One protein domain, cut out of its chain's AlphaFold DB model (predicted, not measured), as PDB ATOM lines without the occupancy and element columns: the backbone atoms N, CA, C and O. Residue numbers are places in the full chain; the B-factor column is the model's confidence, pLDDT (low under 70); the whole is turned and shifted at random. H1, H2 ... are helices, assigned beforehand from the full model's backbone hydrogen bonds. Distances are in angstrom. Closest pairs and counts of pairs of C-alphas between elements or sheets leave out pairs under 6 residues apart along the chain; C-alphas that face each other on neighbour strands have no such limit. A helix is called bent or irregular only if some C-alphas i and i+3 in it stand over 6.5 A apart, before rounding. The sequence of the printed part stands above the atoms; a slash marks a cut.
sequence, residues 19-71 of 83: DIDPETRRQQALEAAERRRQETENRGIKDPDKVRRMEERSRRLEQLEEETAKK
ATOM      1  N   ASP A  19      -9.095  27.482  21.648       65.25
ATOM      2  CA  ASP A  19      -8.174  28.503  21.112       65.25
ATOM      3  C   ASP A  19      -7.150  27.989  20.078       65.25
ATOM      4  O   ASP A  19      -6.385  28.766  19.501       65.25
ATOM      5  N   ILE A  20      -7.096  26.678  19.816       71.69
ATOM      6  CA  ILE A  20      -6.113  26.103  18.882       71.69
ATOM      7  C   ILE A  20      -6.705  26.049  17.474       71.69
ATOM      8  O   ILE A  20      -7.587  25.227  17.194       71.69
ATOM      9  N   ASP A  21      -6.153  26.871  16.579       82.88
ATOM     10  CA  ASP A  21      -6.510  26.921  15.161       82.88
ATOM     11  C   ASP A  21      -6.473  25.514  14.514       82.88
ATOM     12  O   ASP A  21      -5.528  24.742  14.746       82.88
ATOM     13  N   PRO A  22      -7.479  25.131  13.704       84.19
ATOM     14  CA  PRO A  22      -7.556  23.803  13.095       84.19
ATOM     15  C   PRO A  22      -6.322  23.428  12.260       84.19
ATOM     16  O   PRO A  22      -5.979  22.243  12.182       84.19
ATOM     17  N   GLU A  23      -5.631  24.400  11.664       84.38
ATOM     18  CA  GLU A  23      -4.404  24.157  10.913       84.38
ATOM     19  C   GLU A  23      -3.272  23.690  11.835       84.38
ATOM     20  O   GLU A  23      -2.613  22.683  11.559       84.38
ATOM     21  N   THR A  24      -3.106  24.343  12.986       86.19
ATOM     22  CA  THR A  24      -2.074  23.977  13.970       86.19
ATOM     23  C   THR A  24      -2.311  22.584  14.550       86.19
ATOM     24  O   THR A  24      -1.376  21.795  14.683       86.19
ATOM     25  N   ARG A  25      -3.573  22.206  14.787       83.38
ATOM     26  CA  ARG A  25      -3.934  20.848  15.228       83.38
ATOM     27  C   ARG A  25      -3.564  19.793  14.189       83.38
ATOM     28  O   ARG A  25      -3.092  18.709  14.537       83.38
ATOM     29  N   ARG A  26      -3.766  20.100  12.906       86.62
ATOM     30  CA  ARG A  26      -3.394  19.210  11.801       86.62
ATOM     31  C   ARG A  26      -1.878  19.060  11.700       86.62
ATOM     32  O   ARG A  26      -1.404  17.936  11.550       86.62
ATOM     33  N   GLN A  27      -1.132  20.155  11.826       88.31
ATOM     34  CA  GLN A  27       0.332  20.131  11.831       88.31
ATOM     35  C   GLN A  27       0.873  19.297  12.999       88.31
ATOM     36  O   GLN A  27       1.661  18.383  12.778       88.31
ATOM     37  N   GLN A  28       0.366  19.511  14.215       88.56
ATOM     38  CA  GLN A  28       0.762  18.736  15.396       88.56
ATOM     39  C   GLN A  28       0.458  17.241  15.251       88.56
ATOM     40  O   GLN A  28       1.239  16.404  15.698       88.56
ATOM     41  N   ALA A  29      -0.665  16.878  14.624       89.31
ATOM     42  CA  ALA A  29      -0.995  15.478  14.371       89.31
ATOM     43  C   ALA A  29      -0.011  14.822  13.386       89.31
ATOM     44  O   ALA A  29       0.386  13.673  13.596       89.31
ATOM     45  N   LEU A  30       0.396  15.549  12.341       92.19
ATOM     46  CA  LEU A  30       1.401  15.089  11.380       92.19
ATOM     47  C   LEU A  30       2.779  14.956  12.038       92.19
ATOM     48  O   LEU A  30       3.405  13.907  11.919       92.19
ATOM     49  N   GLU A  31       3.204  15.963  12.800       89.69
ATOM     50  CA  GLU A  31       4.473  15.948  13.535       89.69
ATOM     51  C   GLU A  31       4.505  14.815  14.572       89.69
ATOM     52  O   GLU A  31       5.483  14.077  14.680       89.69
ATOM     53  N   ALA A  32       3.406  14.599  15.300       91.25
ATOM     54  CA  ALA A  32       3.295  13.494  16.246       91.25
ATOM     55  C   ALA A  32       3.354  12.125  15.549       91.25
ATOM     56  O   ALA A  32       3.932  11.185  16.099       91.25
ATOM     57  N   ALA A  33       2.767  11.992  14.355       91.06
ATOM     58  CA  ALA A  33       2.866  10.771  13.559       91.06
ATOM     59  C   ALA A  33       4.304  10.532  13.073       91.06
ATOM     60  O   ALA A  33       4.801   9.407  13.163       91.06
ATOM     61  N   GLU A  34       4.992  11.582  12.626       89.31
ATOM     62  CA  GLU A  34       6.384  11.507  12.192       89.31
ATOM     63  C   GLU A  34       7.320  11.146  13.349       89.31
ATOM     64  O   GLU A  34       8.121  10.219  13.230       89.31
ATOM     65  N   ARG A  35       7.167  11.800  14.505       88.38
ATOM     66  CA  ARG A  35       7.967  11.507  15.697       88.38
ATOM     67  C   ARG A  35       7.791  10.063  16.151       88.38
ATOM     68  O   ARG A  35       8.779   9.376  16.392       88.38
ATOM     69  N   ARG A  36       6.549   9.562  16.186       88.12
ATOM     70  CA  ARG A  36       6.280   8.146  16.488       88.12
ATOM     71  C   ARG A  36       6.973   7.220  15.496       88.12
ATOM     72  O   ARG A  36       7.552   6.225  15.917       88.12
ATOM     73  N   ARG A  37       6.950   7.543  14.201       85.81
ATOM     74  CA  ARG A  37       7.641   6.756  13.175       85.81
ATOM     75  C   ARG A  37       9.149   6.707  13.440       85.81
ATOM     76  O   ARG A  37       9.701   5.613  13.529       85.81
ATOM     77  N   GLN A  38       9.786   7.852  13.677       85.88
ATOM     78  CA  GLN A  38      11.221   7.927  13.978       85.88
ATOM     79  C   GLN A  38      11.595   7.180  15.270       85.88
ATOM     80  O   GLN A  38      12.599   6.467  15.315       85.88
ATOM     81  N   GLU A  39      10.785   7.306  16.324       85.19
ATOM     82  CA  GLU A  39      10.976   6.585  17.586       85.19
ATOM     83  C   GLU A  39      10.841   5.070  17.392       85.19
ATOM     84  O   GLU A  39      11.623   4.312  17.964       85.19
ATOM     85  N   THR A  40       9.888   4.615  16.569       86.31
ATOM     86  CA  THR A  40       9.735   3.188  16.254       86.31
ATOM     87  C   THR A  40      10.876   2.643  15.405       86.31
ATOM     88  O   THR A  40      11.336   1.538  15.674       86.31
ATOM     89  N   GLU A  41      11.367   3.412  14.429       82.25
ATOM     90  CA  GLU A  41      12.461   3.002  13.539       82.25
ATOM     91  C   GLU A  41      13.786   2.849  14.297       82.25
ATOM     92  O   GLU A  41      14.552   1.931  14.025       82.25
ATOM     93  N   ASN A  42      14.036   3.697  15.298       82.38
ATOM     94  CA  ASN A  42      15.249   3.631  16.118       82.38
ATOM     95  C   ASN A  42      15.084   2.777  17.388       82.38
ATOM     96  O   ASN A  42      16.022   2.636  18.179       82.38
ATOM     97  N   ARG A  43      13.899   2.201  17.619       83.75
ATOM     98  CA  ARG A  43      13.614   1.447  18.841       83.75
ATOM     99  C   ARG A  43      14.490   0.200  18.916       83.75
ATOM    100  O   ARG A  43      14.457  -0.657  18.043       83.75
ATOM    101  N   GLY A  44      15.236   0.067  20.011       84.81
ATOM    102  CA  GLY A  44      16.113  -1.085  20.241       84.81
ATOM    103  C   GLY A  44      17.449  -1.027  19.494       84.81
ATOM    104  O   GLY A  44      18.270  -1.925  19.669       84.81
ATOM    105  N   ILE A  45      17.712   0.034  18.723       85.19
ATOM    106  CA  ILE A  45      19.014   0.272  18.100       85.19
ATOM    107  C   ILE A  45      19.848   1.138  19.046       85.19
ATOM    108  O   ILE A  45      19.509   2.283  19.320       85.19
ATOM    109  N   LYS A  46      20.959   0.585  19.549       84.25
ATOM    110  CA  LYS A  46      21.866   1.301  20.463       84.25
ATOM    111  C   LYS A  46      22.546   2.500  19.791       84.25
ATOM    112  O   LYS A  46      22.620   3.560  20.392       84.25
ATOM    113  N   ASP A  47      23.027   2.306  18.559       87.44
ATOM    114  CA  ASP A  47      23.776   3.302  17.784       87.44
ATOM    115  C   ASP A  47      23.258   3.342  16.325       87.44
ATOM    116  O   ASP A  47      23.748   2.578  15.484       87.44
ATOM    117  N   PRO A  48      22.284   4.208  15.985       86.44
ATOM    118  CA  PRO A  48      21.686   4.247  14.643       86.44
ATOM    119  C   PRO A  48      22.697   4.595  13.541       86.44
ATOM    120  O   PRO A  48      22.662   4.018  12.455       86.44
ATOM    121  N   ASP A  49      23.679   5.451  13.832       88.88
ATOM    122  CA  ASP A  49      24.729   5.805  12.870       88.88
ATOM    123  C   ASP A  49      25.643   4.629  12.510       88.88
ATOM    124  O   ASP A  49      26.152   4.549  11.389       88.88
ATOM    125  N   LYS A  50      25.866   3.689  13.439       90.69
ATOM    126  CA  LYS A  50      26.665   2.491  13.144       90.69
ATOM    127  C   LYS A  50      25.936   1.569  12.179       90.69
ATOM    128  O   LYS A  50      26.580   1.033  11.280       90.69
ATOM    129  N   VAL A  51      24.622   1.419  12.352       91.06
ATOM    130  CA  VAL A  51      23.781   0.626  11.446       91.06
ATOM    131  C   VAL A  51      23.814   1.236  10.049       91.06
ATOM    132  O   VAL A  51      24.190   0.545   9.109       91.06
ATOM    133  N   ARG A  52      23.602   2.552   9.927       91.31
ATOM    134  CA  ARG A  52      23.685   3.256   8.636       91.31
ATOM    135  C   ARG A  52      25.028   3.059   7.930       91.31
ATOM    136  O   ARG A  52      25.074   2.763   6.741       91.31
ATOM    137  N   ARG A  53      26.147   3.165   8.659       93.19
ATOM    138  CA  ARG A  53      27.487   2.910   8.092       93.19
ATOM    139  C   ARG A  53      27.670   1.458   7.649       93.19
ATOM    140  O   ARG A  53      28.361   1.205   6.663       93.19
ATOM    141  N   MET A  54      27.097   0.508   8.386       92.81
ATOM    142  CA  MET A  54      27.133  -0.908   8.026       92.81
ATOM    143  C   MET A  54      26.329  -1.168   6.749       92.81
ATOM    144  O   MET A  54      26.847  -1.817   5.845       92.81
ATOM    145  N   GLU A  55      25.126  -0.603   6.638       93.19
ATOM    146  CA  GLU A  55      24.291  -0.672   5.434       93.19
ATOM    147  C   GLU A  55      25.000  -0.054   4.223       93.19
ATOM    148  O   GLU A  55      25.074  -0.672   3.163       93.19
ATOM    149  N   GLU A  56      25.608   1.127   4.382       94.19
ATOM    150  CA  GLU A  56      26.392   1.757   3.317       94.19
ATOM    151  C   GLU A  56      27.575   0.896   2.873       94.19
ATOM    152  O   GLU A  56      27.841   0.783   1.675       94.19
ATOM    153  N   ARG A  57      28.294   0.287   3.823       93.81
ATOM    154  CA  ARG A  57      29.403  -0.619   3.508       93.81
ATOM    155  C   ARG A  57      28.905  -1.857   2.773       93.81
ATOM    156  O   ARG A  57      29.526  -2.235   1.784       93.81
ATOM    157  N   SER A  58      27.806  -2.454   3.229       94.00
ATOM    158  CA  SER A  58      27.188  -3.615   2.585       94.00
ATOM    159  C   SER A  58      26.796  -3.292   1.147       94.00
ATOM    160  O   SER A  58      27.204  -3.998   0.234       94.00
ATOM    161  N   ARG A  59      26.115  -2.161   0.928       93.75
ATOM    162  CA  ARG A  59      25.718  -1.708  -0.411       93.75
ATOM    163  C   ARG A  59      26.917  -1.475  -1.330       93.75
ATOM    164  O   ARG A  59      26.855  -1.786  -2.511       93.75
ATOM    165  N   ARG A  60      28.019  -0.916  -0.813       92.00
ATOM    166  CA  ARG A  60      29.250  -0.724  -1.604       92.00
ATOM    167  C   ARG A  60      29.900  -2.050  -1.992       92.00
ATOM    168  O   ARG A  60      30.408  -2.159  -3.101       92.00
ATOM    169  N   LEU A  61      29.912  -3.028  -1.086       91.38
ATOM    170  CA  LEU A  61      30.438  -4.362  -1.380       91.38
ATOM    171  C   LEU A  61      29.566  -5.080  -2.409       91.38
ATOM    172  O   LEU A  61      30.112  -5.597  -3.371       91.38
ATOM    173  N   GLU A  62      28.243  -5.016  -2.271       91.25
ATOM    174  CA  GLU A  62      27.298  -5.588  -3.236       91.25
ATOM    175  C   GLU A  62      27.469  -4.978  -4.635       91.25
ATOM    176  O   GLU A  62      27.510  -5.702  -5.624       91.25
ATOM    177  N   GLN A  63      27.660  -3.658  -4.736       90.00
ATOM    178  CA  GLN A  63      27.961  -3.000  -6.015       90.00
ATOM    179  C   GLN A  63      29.274  -3.494  -6.625       90.00
ATOM    180  O   GLN A  63      29.334  -3.762  -7.824       90.00
ATOM    181  N   LEU A  64      30.322  -3.630  -5.808       87.56
ATOM    182  CA  LEU A  64      31.603  -4.156  -6.267       87.56
ATOM    183  C   LEU A  64      31.462  -5.614  -6.722       87.56
ATOM    184  O   LEU A  64      31.985  -5.975  -7.771       87.56
ATOM    185  N   GLU A  65      30.737  -6.439  -5.970       84.56
ATOM    186  CA  GLU A  65      30.436  -7.824  -6.325       84.56
ATOM    187  C   GLU A  65      29.652  -7.896  -7.636       84.56
ATOM    188  O   GLU A  65      30.059  -8.622  -8.536       84.56
ATOM    189  N   GLU A  66      28.610  -7.084  -7.812       86.19
ATOM    190  CA  GLU A  66      27.839  -7.007  -9.053       86.19
ATOM    191  C   GLU A  66      28.716  -6.561 -10.235       86.19
ATOM    192  O   GLU A  66      28.650  -7.141 -11.320       86.19
ATOM    193  N   GLU A  67      29.587  -5.567 -10.045       82.75
ATOM    194  CA  GLU A  67      30.550  -5.152 -11.064       82.75
ATOM    195  C   GLU A  67      31.568  -6.248 -11.391       82.75
ATOM    196  O   GLU A  67      31.886  -6.450 -12.564       82.75
ATOM    197  N   THR A  68      32.089  -6.959 -10.388       78.81
ATOM    198  CA  THR A  68      33.014  -8.080 -10.605       78.81
ATOM    199  C   THR A  68      32.317  -9.270 -11.255       78.81
ATOM    200  O   THR A  68      32.907  -9.884 -12.134       78.81
ATOM    201  N   ALA A  69      31.054  -9.546 -10.924       78.94
ATOM    202  CA  ALA A  69      30.236 -10.570 -11.564       78.94
ATOM    203  C   ALA A  69      29.947 -10.211 -13.029       78.94
ATOM    204  O   ALA A  69      30.082 -11.059 -13.908       78.94
ATOM    205  N   LYS A  70      29.639  -8.939 -13.322       77.50
ATOM    206  CA  LYS A  70      29.473  -8.431 -14.697       77.50
ATOM    207  C   LYS A  70      30.775  -8.473 -15.501       77.50
ATOM    208  O   LYS A  70      30.742  -8.763 -16.692       77.50
ATOM    209  N   LYS A  71      31.918  -8.188 -14.867       71.50
ATOM    210  CA  LYS A  71      33.258  -8.263 -15.484       71.50
ATOM    211  C   LYS A  71      33.806  -9.704 -15.528       71.50
ATOM    212  O   LYS A  71      34.745  -9.973 -16.270       71.50
TER     213      LYS A  71
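What this domain is: This is residues 19 to 71 of the 83 residues of the protein "CSON000765 protein" of Culicoides sonorensis (UniProt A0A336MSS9). Two long helices, H1 and H2, follow each other as the arms of a wide, open V, with the short link between them at its corner. The arms do not fold back on each other, and there is no core. The printed part has 53 residues with two named helices, H1 then H2, and no named strand; its class is all helix. The whole is extended, with a radius of gyration of the C-alphas of 19.7 A and spans of 66 by 26 by 11 A.

How they stand to each other: The longest helix by residues is H2, residues 48 to 71. Before it in the chain stands H1, residues 22 to 41. H1 and H2 are apart, with no C-alpha of the one within 8 A of the other. A short link of 6 residues, 42 to 47, joins them. Residues 19 to 71 stand free: no C-alpha 8 or more apart along the chain comes within 10 A. In both H1 and H2 every O i to N i+4 pair is within hydrogen-bond range.

Where its parts are: H2 has 24 residues and measures 34.6 A from C-alpha 48 at (21.686, 4.247, 14.643) to C-alpha 71 at (33.258, -8.263, -15.484). H1 has 20 residues and measures 28.9 A from C-alpha 22 at (-7.556, 23.803, 13.095) to C-alpha 41 at (12.461, 3.002, 13.539). Neither helix is bent or irregular.

The domain as a whole: The two C-alphas farthest apart are those of Asp 19 and Lys 71, the first and last printed residues, at 66.4 A. The printed part has no cut, and its one link between helices, H1 to H2, is short. The mean pLDDT of the printed part is 86.6, and residue 19 is the one printed residue under 70.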